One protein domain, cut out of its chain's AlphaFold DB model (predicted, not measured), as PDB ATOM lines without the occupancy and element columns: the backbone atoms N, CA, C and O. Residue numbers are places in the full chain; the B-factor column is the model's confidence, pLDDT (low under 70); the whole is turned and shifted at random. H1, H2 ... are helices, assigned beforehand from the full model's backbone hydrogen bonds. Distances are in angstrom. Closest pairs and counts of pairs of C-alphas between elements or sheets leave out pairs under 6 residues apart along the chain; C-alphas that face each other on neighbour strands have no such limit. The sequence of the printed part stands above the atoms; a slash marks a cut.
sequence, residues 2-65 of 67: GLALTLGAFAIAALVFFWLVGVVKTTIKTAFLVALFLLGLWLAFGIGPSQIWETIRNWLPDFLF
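Overview. This is residues 2 to 65 of the 67 residues of an uncharacterized protein of Phormidesmis priestleyi (UniProt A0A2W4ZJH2). One very long helix, H1, makes the length of the domain, and a short helix, H2, turns off near its far end, so that the two make a lopsided L. Most of H1, residues 2 to 34, sticks out as a free arm, and residues 58 to 64, of which 58 and 59 belong to H2, stick out too. The printed part has 64 residues with two named helices, H1 then H2, and no named strand; the class is all helix. It is extended, with a radius of gyration of the C-alphas of 20.5 A, and flat, spanning 62 by 32 by 11 A.

Arrangement. H1, residues 2 to 45, and H2, residues 49 to 59, are joined by a tight link of 3 residues. They are close but not clearly touching, with 1 pair of C-alphas within 8 A, those of Leu 38 and Pro 49 at 6.5 A. Their lines are about perpendicular, at 77 degrees. In H1 and H2 every O i to N i+4 pair is within hydrogen-bond range.

Along the chain. H1 begins at C-alpha 2, (-28.120, -1.521, 12.929), and measures 63.6 A to C-alpha 45, (-26.672, -37.918, -39.259). H2 measures 15.7 A and ends at C-alpha 59, (-40.486, -40.233, -23.916).

Size, cuts and confidence. The two C-alphas farthest apart, those of Gly 2 and Phe 45, are 63.6 A apart. The printed part has no cut and no long link. The mean pLDDT of the printed part is 93.4; residue 65 is under 70.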
ATOM      1  N   GLY A   2     -28.011  -1.841  14.367       83.56
ATOM      2  CA  GLY A   2     -28.120  -1.521  12.929       83.56
ATOM      3  C   GLY A   2     -26.925  -1.941  12.057       83.56
ATOM      4  O   GLY A   2     -27.120  -2.588  11.040       83.56
ATOM      5  N   LEU A   3     -25.687  -1.667  12.488       90.44
ATOM      6  CA  LEU A   3     -24.489  -1.996  11.693       90.44
ATOM      7  C   LEU A   3     -24.318  -3.503  11.439       90.44
ATOM      8  O   LEU A   3     -23.951  -3.900  10.339       90.44
ATOM      9  N   ALA A   4     -24.621  -4.341  12.436       91.94
ATOM     10  CA  ALA A   4     -24.544  -5.795  12.300       91.94
ATOM     11  C   ALA A   4     -25.572  -6.332  11.289       91.94
ATOM     12  O   ALA A   4     -25.238  -7.184  10.470       91.94
ATOM     13  N   LEU A   5     -26.799  -5.794  11.304       94.69
ATOM     14  CA  LEU A   5     -27.836  -6.150  10.332       94.69
ATOM     15  C   LEU A   5     -27.468  -5.688   8.919       94.69
ATOM     16  O   LEU A   5     -27.615  -6.460   7.977       94.69
ATOM     17  N   THR A   6     -26.934  -4.475   8.767       94.81
ATOM     18  CA  THR A   6     -26.496  -3.957   7.463       94.81
ATOM     19  C   THR A   6     -25.355  -4.788   6.881       94.81
ATOM     20  O   THR A   6     -25.399  -5.146   5.706       94.81
ATOM     21  N   LEU A   7     -24.358  -5.151   7.695       96.50
ATOM     22  CA  LEU A   7     -23.256  -6.017   7.268       96.50
ATOM     23  C   LEU A   7     -23.744  -7.426   6.909       96.50
ATOM     24  O   LEU A   7     -23.330  -7.971   5.887       96.50
ATOM     25  N   GLY A   8     -24.658  -7.991   7.702       96.31
ATOM     26  CA  GLY A   8     -25.280  -9.283   7.411       96.31
ATOM     27  C   GLY A   8     -26.057  -9.269   6.095       96.31
ATOM     28  O   GLY A   8     -25.872 -10.153   5.262       96.31
ATOM     29  N   ALA A   9     -26.863  -8.233   5.857       96.25
ATOM     30  CA  ALA A   9     -27.602  -8.068   4.609       96.25
ATOM     31  C   ALA A   9     -26.662  -7.961   3.397       96.25
ATOM     32  O   ALA A   9     -26.885  -8.635   2.393       96.25
ATOM     33  N   PHE A  10     -25.578  -7.186   3.507       97.19
ATOM     34  CA  PHE A  10     -24.563  -7.086   2.455       97.19
ATOM     35  C   PHE A  10     -23.880  -8.427   2.169       97.19
ATOM     36  O   PHE A  10     -23.705  -8.784   1.005       97.19
ATOM     37  N   ALA A  11     -23.529  -9.188   3.209       97.06
ATOM     38  CA  ALA A  11     -22.897 -10.494   3.052       97.06
ATOM     39  C   ALA A  11     -23.817 -11.492   2.331       97.06
ATOM     40  O   ALA A  11     -23.392 -12.146   1.380       97.06
ATOM     41  N   ILE A  12     -25.089 -11.572   2.735       97.62
ATOM     42  CA  ILE A  12     -26.068 -12.461   2.096       97.62
ATOM     43  C   ILE A  12     -26.353 -12.020   0.657       97.62
ATOM     44  O   ILE A  12     -26.361 -12.858  -0.243       97.62
ATOM     45  N   ALA A  13     -26.526 -10.718   0.411       97.44
ATOM     46  CA  ALA A  13     -26.732 -10.194  -0.937       97.44
ATOM     47  C   ALA A  13     -25.552 -10.532  -1.863       97.44
ATOM     48  O   ALA A  13     -25.765 -10.995  -2.983       97.44
ATOM     49  N   ALA A  14     -24.316 -10.375  -1.382       96.94
ATOM     50  CA  ALA A  14     -23.122 -10.753  -2.127       96.94
ATOM     51  C   ALA A  14     -23.090 -12.260  -2.422       96.94
ATOM     52  O   ALA A  14     -22.846 -12.650  -3.562       96.94
ATOM     53  N   LEU A  15     -23.390 -13.114  -1.436       97.56
ATOM     54  CA  LEU A  15     -23.445 -14.567  -1.630       97.56
ATOM     55  C   LEU A  15     -24.457 -14.968  -2.707       97.56
ATOM     56  O   LEU A  15     -24.114 -15.726  -3.612       97.56
ATOM     57  N   VAL A  16     -25.678 -14.431  -2.645       97.69
ATOM     58  CA  VAL A  16     -26.720 -14.700  -3.647       97.69
ATOM     59  C   VAL A  16     -26.288 -14.199  -5.024       97.69
ATOM     60  O   VAL A  16     -26.450 -14.913  -6.011       97.69
ATOM     61  N   PHE A  17     -25.692 -13.009  -5.098       97.19
ATOM     62  CA  PHE A  17     -25.207 -12.441  -6.353       97.19
ATOM     63  C   PHE A  17     -24.127 -13.319  -6.999       97.19
ATOM     64  O   PHE A  17     -24.257 -13.703  -8.162       97.19
ATOM     65  N   PHE A  18     -23.087 -13.696  -6.252       96.88
ATOM     66  CA  PHE A  18     -22.019 -14.553  -6.773       96.88
ATOM     67  C   PHE A  18     -22.522 -15.948  -7.142       96.88
ATOM     68  O   PHE A  18     -22.106 -16.496  -8.166       96.88
ATOM     69  N   TRP A  19     -23.448 -16.504  -6.359       97.56
ATOM     70  CA  TRP A  19     -24.101 -17.765  -6.693       97.56
ATOM     71  C   TRP A  19     -24.857 -17.667  -8.022       97.56
ATOM     72  O   TRP A  19     -24.643 -18.496  -8.906       97.56
ATOM     73  N   LEU A  20     -25.662 -16.618  -8.213       97.56
ATOM     74  CA  LEU A  20     -26.435 -16.409  -9.436       97.56
ATOM     75  C   LEU A  20     -25.525 -16.250 -10.660       97.56
ATOM     76  O   LEU A  20     -25.766 -16.866 -11.697       97.56
ATOM     77  N   VAL A  21     -24.440 -15.482 -10.533       97.06
ATOM     78  CA  VAL A  21     -23.424 -15.349 -11.590       97.06
ATOM     79  C   VAL A  21     -22.815 -16.715 -11.934       97.06
ATOM     80  O   VAL A  21     -22.621 -17.031 -13.111       97.06
ATOM     81  N   GLY A  22     -22.557 -17.554 -10.927       97.00
ATOM     82  CA  GLY A  22     -22.104 -18.933 -11.110       97.00
ATOM     83  C   GLY A  22     -23.105 -19.796 -11.882       97.00
ATOM     84  O   GLY A  22     -22.716 -20.491 -12.826       97.00
ATOM     85  N   VAL A  23     -24.392 -19.709 -11.538       97.25
ATOM     86  CA  VAL A  23     -25.477 -20.409 -12.241       97.25
ATOM     87  C   VAL A  23     -25.546 -19.961 -13.697       97.25
ATOM     88  O   VAL A  23     -25.464 -20.802 -14.584       97.25
ATOM     89  N   VAL A  24     -25.591 -18.653 -13.966       97.50
ATOM     90  CA  VAL A  24     -25.650 -18.110 -15.335       97.50
ATOM     91  C   VAL A  24     -24.463 -18.587 -16.169       97.50
ATOM     92  O   VAL A  24     -24.641 -19.079 -17.284       97.50
ATOM     93  N   LYS A  25     -23.246 -18.513 -15.622       95.50
ATOM     94  CA  LYS A  25     -22.037 -18.979 -16.312       95.50
ATOM     95  C   LYS A  25     -22.096 -20.474 -16.623       95.50
ATOM     96  O   LYS A  25     -21.640 -20.896 -17.685       95.50
ATOM     97  N   THR A  26     -22.644 -21.269 -15.710       96.69
ATOM     98  CA  THR A  26     -22.825 -22.713 -15.905       96.69
ATOM     99  C   THR A  26     -23.864 -22.986 -16.984       96.69
ATOM    100  O   THR A  26     -23.579 -23.737 -17.911       96.69
ATOM    101  N   THR A  27     -25.011 -22.309 -16.947       97.00
ATOM    102  CA  THR A  27     -26.068 -22.427 -17.958       97.00
ATOM    103  C   THR A  27     -25.559 -22.087 -19.354       97.00
ATOM    104  O   THR A  27     -25.821 -22.838 -20.288       97.00
ATOM    105  N   ILE A  28     -24.770 -21.017 -19.506       97.50
ATOM    106  CA  ILE A  28     -24.180 -20.636 -20.799       97.50
ATOM    107  C   ILE A  28     -23.243 -21.732 -21.321       97.50
ATOM    108  O   ILE A  28     -23.314 -22.093 -22.494       97.50
ATOM    109  N   LYS A  29     -22.386 -22.296 -20.461       96.25
ATOM    110  CA  LYS A  29     -21.494 -23.401 -20.850       96.25
ATOM    111  C   LYS A  29     -22.275 -24.637 -21.282       96.25
ATOM    112  O   LYS A  29     -21.940 -25.239 -22.298       96.25
ATOM    113  N   THR A  30     -23.312 -24.998 -20.534       96.38
ATOM    114  CA  THR A  30     -24.176 -26.133 -20.868       96.38
ATOM    115  C   THR A  30     -24.906 -25.891 -22.183       96.38
ATOM    116  O   THR A  30     -24.882 -26.758 -23.047       96.38
ATOM    117  N   ALA A  31     -25.483 -24.704 -22.388       95.62
ATOM    118  CA  ALA A  31     -26.147 -24.343 -23.637       95.62
ATOM    119  C   ALA A  31     -25.191 -24.427 -24.838       95.62
ATOM    120  O   ALA A  31     -25.560 -24.959 -25.881       95.62
ATOM    121  N   PHE A  32     -23.944 -23.972 -24.676       97.25
ATOM    122  CA  PHE A  32     -22.920 -24.080 -25.712       97.25
ATOM    123  C   PHE A  32     -22.550 -25.538 -26.022       97.25
ATOM    124  O   PHE A  32     -22.480 -25.916 -27.187       97.25
ATOM    125  N   LEU A  33     -22.354 -26.372 -24.997       96.75
ATOM    126  CA  LEU A  33     -22.089 -27.805 -25.172       96.75
ATOM    127  C   LEU A  33     -23.249 -28.520 -25.866       96.75
ATOM    128  O   LEU A  33     -23.017 -29.317 -26.770       96.75
ATOM    129  N   VAL A  34     -24.486 -28.215 -25.473       95.62
ATOM    130  CA  VAL A  34     -25.688 -28.745 -26.121       95.62
ATOM    131  C   VAL A  34     -25.717 -28.323 -27.584       95.62
ATOM    132  O   VAL A  34     -25.865 -29.177 -28.448       95.62
ATOM    133  N   ALA A  35     -25.503 -27.041 -27.890       95.19
ATOM    134  CA  ALA A  35     -25.458 -26.560 -29.268       95.19
ATOM    135  C   ALA A  35     -24.370 -27.262 -30.097       95.19
ATOM    136  O   ALA A  35     -24.628 -27.672 -31.226       95.19
ATOM    137  N   LEU A  36     -23.177 -27.459 -29.528       96.44
ATOM    138  CA  LEU A  36     -22.085 -28.177 -30.182       96.44
ATOM    139  C   LEU A  36     -22.440 -29.649 -30.435       96.44
ATOM    140  O   LEU A  36     -22.158 -30.176 -31.507       96.44
ATOM    141  N   PHE A  37     -23.084 -30.306 -29.471       95.50
ATOM    142  CA  PHE A  37     -23.542 -31.685 -29.611       95.50
ATOM    143  C   PHE A  37     -24.623 -31.821 -30.690       95.50
ATOM    144  O   PHE A  37     -24.528 -32.692 -31.550       95.50
ATOM    145  N   LEU A  38     -25.612 -30.922 -30.688       94.81
ATOM    146  CA  LEU A  38     -26.653 -30.847 -31.714       94.81
ATOM    147  C   LEU A  38     -26.057 -30.623 -33.103       94.81
ATOM    148  O   LEU A  38     -26.461 -31.282 -34.057       94.81
ATOM    149  N   LEU A  39     -25.065 -29.737 -33.212       94.88
ATOM    150  CA  LEU A  39     -24.344 -29.504 -34.458       94.88
ATOM    151  C   LEU A  39     -23.598 -30.762 -34.916       94.88
ATOM    152  O   LEU A  39     -23.648 -31.105 -36.092       94.88
ATOM    153  N   GLY A  40     -22.939 -31.470 -33.995       95.75
ATOM    154  CA  GLY A  40     -22.271 -32.736 -34.291       95.75
ATOM    155  C   GLY A  40     -23.242 -33.800 -34.802       95.75
ATOM    156  O   GLY A  40     -22.960 -34.462 -35.798       95.75
ATOM    157  N   LEU A  41     -24.415 -33.923 -34.173       95.12
ATOM    158  CA  LEU A  41     -25.454 -34.850 -34.616       95.12
ATOM    159  C   LEU A  41     -25.997 -34.473 -36.000       95.12
ATOM    160  O   LEU A  41     -26.184 -35.345 -36.848       95.12
ATOM    161  N   TRP A  42     -26.196 -33.179 -36.242       93.06
ATOM    162  CA  TRP A  42     -26.631 -32.677 -37.537       93.06
ATOM    163  C   TRP A  42     -25.597 -32.957 -38.634       93.06
ATOM    164  O   TRP A  42     -25.961 -33.432 -39.704       93.06
ATOM    165  N   LEU A  43     -24.304 -32.754 -38.365       94.38
ATOM    166  CA  LEU A  43     -23.232 -33.041 -39.324       94.38
ATOM    167  C   LEU A  43     -23.067 -34.543 -39.604       94.38
ATOM    168  O   LEU A  43     -22.791 -34.920 -40.739       94.38
ATOM    169  N   ALA A  44     -23.217 -35.396 -38.587       95.81
ATOM    170  CA  ALA A  44     -23.006 -36.837 -38.720       95.81
ATOM    171  C   ALA A  44     -24.218 -37.586 -39.301       95.81
ATOM    172  O   ALA A  44     -24.040 -38.533 -40.063       95.81
ATOM    173  N   PHE A  45     -25.442 -37.179 -38.945       94.94
ATOM    174  CA  PHE A  45     -26.672 -37.918 -39.259       94.94
ATOM    175  C   PHE A  45     -27.750 -37.075 -39.955       94.94
ATOM    176  O   PHE A  45     -28.791 -37.612 -40.324       94.94
ATOM    177  N   GLY A  46     -27.552 -35.763 -40.115       92.06
ATOM    178  CA  GLY A  46     -28.560 -34.854 -40.675       92.06
ATOM    179  C   GLY A  46     -29.741 -34.568 -39.742       92.06
ATOM    180  O   GLY A  46     -30.721 -33.967 -40.175       92.06
ATOM    181  N   ILE A  47     -29.675 -34.993 -38.474       92.94
ATOM    182  CA  ILE A  47     -30.780 -34.865 -37.515       92.94
ATOM    183  C   ILE A  47     -30.804 -33.448 -36.938       92.94
ATOM    184  O   ILE A  47     -29.833 -32.985 -36.339       92.94
ATOM    185  N   GLY A  48     -31.931 -32.762 -37.111       90.94
ATOM    186  CA  GLY A  48     -32.149 -31.408 -36.617       90.94
ATOM    187  C   GLY A  48     -32.613 -31.346 -35.151       90.94
ATOM    188  O   GLY A  48     -33.112 -32.330 -34.599       90.94
ATOM    189  N   PRO A  49     -32.535 -30.162 -34.514       88.50
ATOM    190  CA  PRO A  49     -32.928 -29.977 -33.114       88.50
ATOM    191  C   PRO A  49     -34.407 -30.286 -32.838       88.50
ATOM    192  O   PRO A  49     -34.743 -30.795 -31.770       88.50
ATOM    193  N   SER A  50     -35.294 -30.002 -33.799       91.50
ATOM    194  CA  SER A  50     -36.735 -30.262 -33.683       91.50
ATOM    195  C   SER A  50     -37.053 -31.753 -33.572       91.50
ATOM    196  O   SER A  50     -37.865 -32.137 -32.738       91.50
ATOM    197  N   GLN A  51     -36.365 -32.594 -34.347       92.62
ATOM    198  CA  GLN A  51     -36.553 -34.049 -34.339       92.62
ATOM    199  C   GLN A  51     -36.116 -34.662 -33.005       92.62
ATOM    200  O   GLN A  51     -36.767 -35.561 -32.474       92.62
ATOM    201  N   ILE A  52     -35.033 -34.144 -32.421       92.44
ATOM    202  CA  ILE A  52     -34.595 -34.545 -31.079       92.44
ATOM    203  C   ILE A  52     -35.627 -34.112 -30.042       92.44
ATOM    204  O   ILE A  52     -35.972 -34.895 -29.164       92.44
ATOM    205  N   TRP A  53     -36.160 -32.894 -30.152       91.31
ATOM    206  CA  TRP A  53     -37.199 -32.415 -29.244       91.31
ATOM    207  C   TRP A  53     -38.490 -33.237 -29.327       91.31
ATOM    208  O   TRP A  53     -39.104 -33.532 -28.307       91.31
ATOM    209  N   GLU A  54     -38.900 -33.644 -30.526       92.19
ATOM    210  CA  GLU A  54     -40.007 -34.585 -30.727       92.19
ATOM    211  C   GLU A  54     -39.713 -35.946 -30.101       92.19
ATOM    212  O   GLU A  54     -40.548 -36.478 -29.377       92.19
ATOM    213  N   THR A  55     -38.502 -36.468 -30.298       92.31
ATOM    214  CA  THR A  55     -38.071 -37.735 -29.695       92.31
ATOM    215  C   THR A  55     -38.117 -37.672 -28.168       92.31
ATOM    216  O   THR A  55     -38.644 -38.579 -27.533       92.31
ATOM    217  N   ILE A  56     -37.627 -36.577 -27.578       91.56
ATOM    218  CA  ILE A  56     -37.693 -36.337 -26.134       91.56
ATOM    219  C   ILE A  56     -39.150 -36.261 -25.676       91.56
ATOM    220  O   ILE A  56     -39.505 -36.919 -24.704       91.56
ATOM    221  N   ARG A  57     -40.010 -35.503 -26.371       90.38
ATOM    222  CA  ARG A  57     -41.437 -35.399 -26.027       90.38
ATOM    223  C   ARG A  57     -42.132 -36.755 -26.021       90.38
ATOM    224  O   ARG A  57     -42.879 -37.020 -25.093       90.38
ATOM    225  N   ASN A  58     -41.824 -37.622 -26.981       89.56
ATOM    226  CA  ASN A  58     -42.384 -38.973 -27.043       89.56
ATOM    227  C   ASN A  58     -41.973 -39.864 -25.855       89.56
ATOM    228  O   ASN A  58     -42.614 -40.881 -25.608       89.56
ATOM    229  N   TRP A  59     -40.900 -39.526 -25.133       90.25
ATOM    230  CA  TRP A  59     -40.486 -40.233 -23.916       90.25
ATOM    231  C   TRP A  59     -41.102 -39.660 -22.643       90.25
ATOM    232  O   TRP A  59     -41.030 -40.306 -21.595       90.25
ATOM    233  N   LEU A  60     -41.658 -38.446 -22.695       88.62
ATOM    234  CA  LEU A  60     -42.243 -37.822 -21.520       88.62
ATOM    235  C   LEU A  60     -43.698 -38.273 -21.327       88.62
ATOM    236  O   LEU A  60     -44.438 -38.393 -22.298       88.62
ATOM    237  N   PRO A  61     -44.126 -38.499 -20.074       85.62
ATOM    238  CA  PRO A  61     -45.508 -38.845 -19.774       85.62
ATOM    239  C   PRO A  61     -46.512 -37.774 -20.222       85.62
ATOM    240  O   PRO A  61     -46.298 -36.584 -19.974       85.62
ATOM    241  N   ASP A  62     -47.667 -38.211 -20.729       80.06
ATOM    242  CA  ASP A  62     -48.758 -37.339 -21.200       80.06
ATOM    243  C   ASP A  62     -49.257 -36.343 -20.137       80.06
ATOM    244  O   ASP A  62     -49.712 -35.248 -20.458       80.06
ATOM    245  N   PHE A  63     -49.132 -36.671 -18.846       83.62
ATOM    246  CA  PHE A  63     -49.559 -35.773 -17.766       83.62
ATOM    247  C   PHE A  63     -48.680 -34.517 -17.614       83.62
ATOM    248  O   PHE A  63     -49.113 -33.554 -16.984       83.62
ATOM    249  N   LEU A  64     -47.451 -34.513 -18.148       80.06
ATOM    250  CA  LEU A  64     -46.566 -33.340 -18.135       80.06
ATOM    251  C   LEU A  64     -46.847 -32.389 -19.306       80.06
ATOM    252  O   LEU A  64     -46.548 -31.200 -19.207       80.06
ATOM    253  N   PHE A  65     -47.426 -32.906 -20.394       69.12
ATOM    254  CA  PHE A  65     -47.747 -32.164 -21.610       69.12
ATOM    255  C   PHE A  65     -49.051 -32.704 -22.218       69.12
ATOM    256  O   PHE A  65     -48.988 -33.438 -23.204       69.12
TER     257      PHE A  65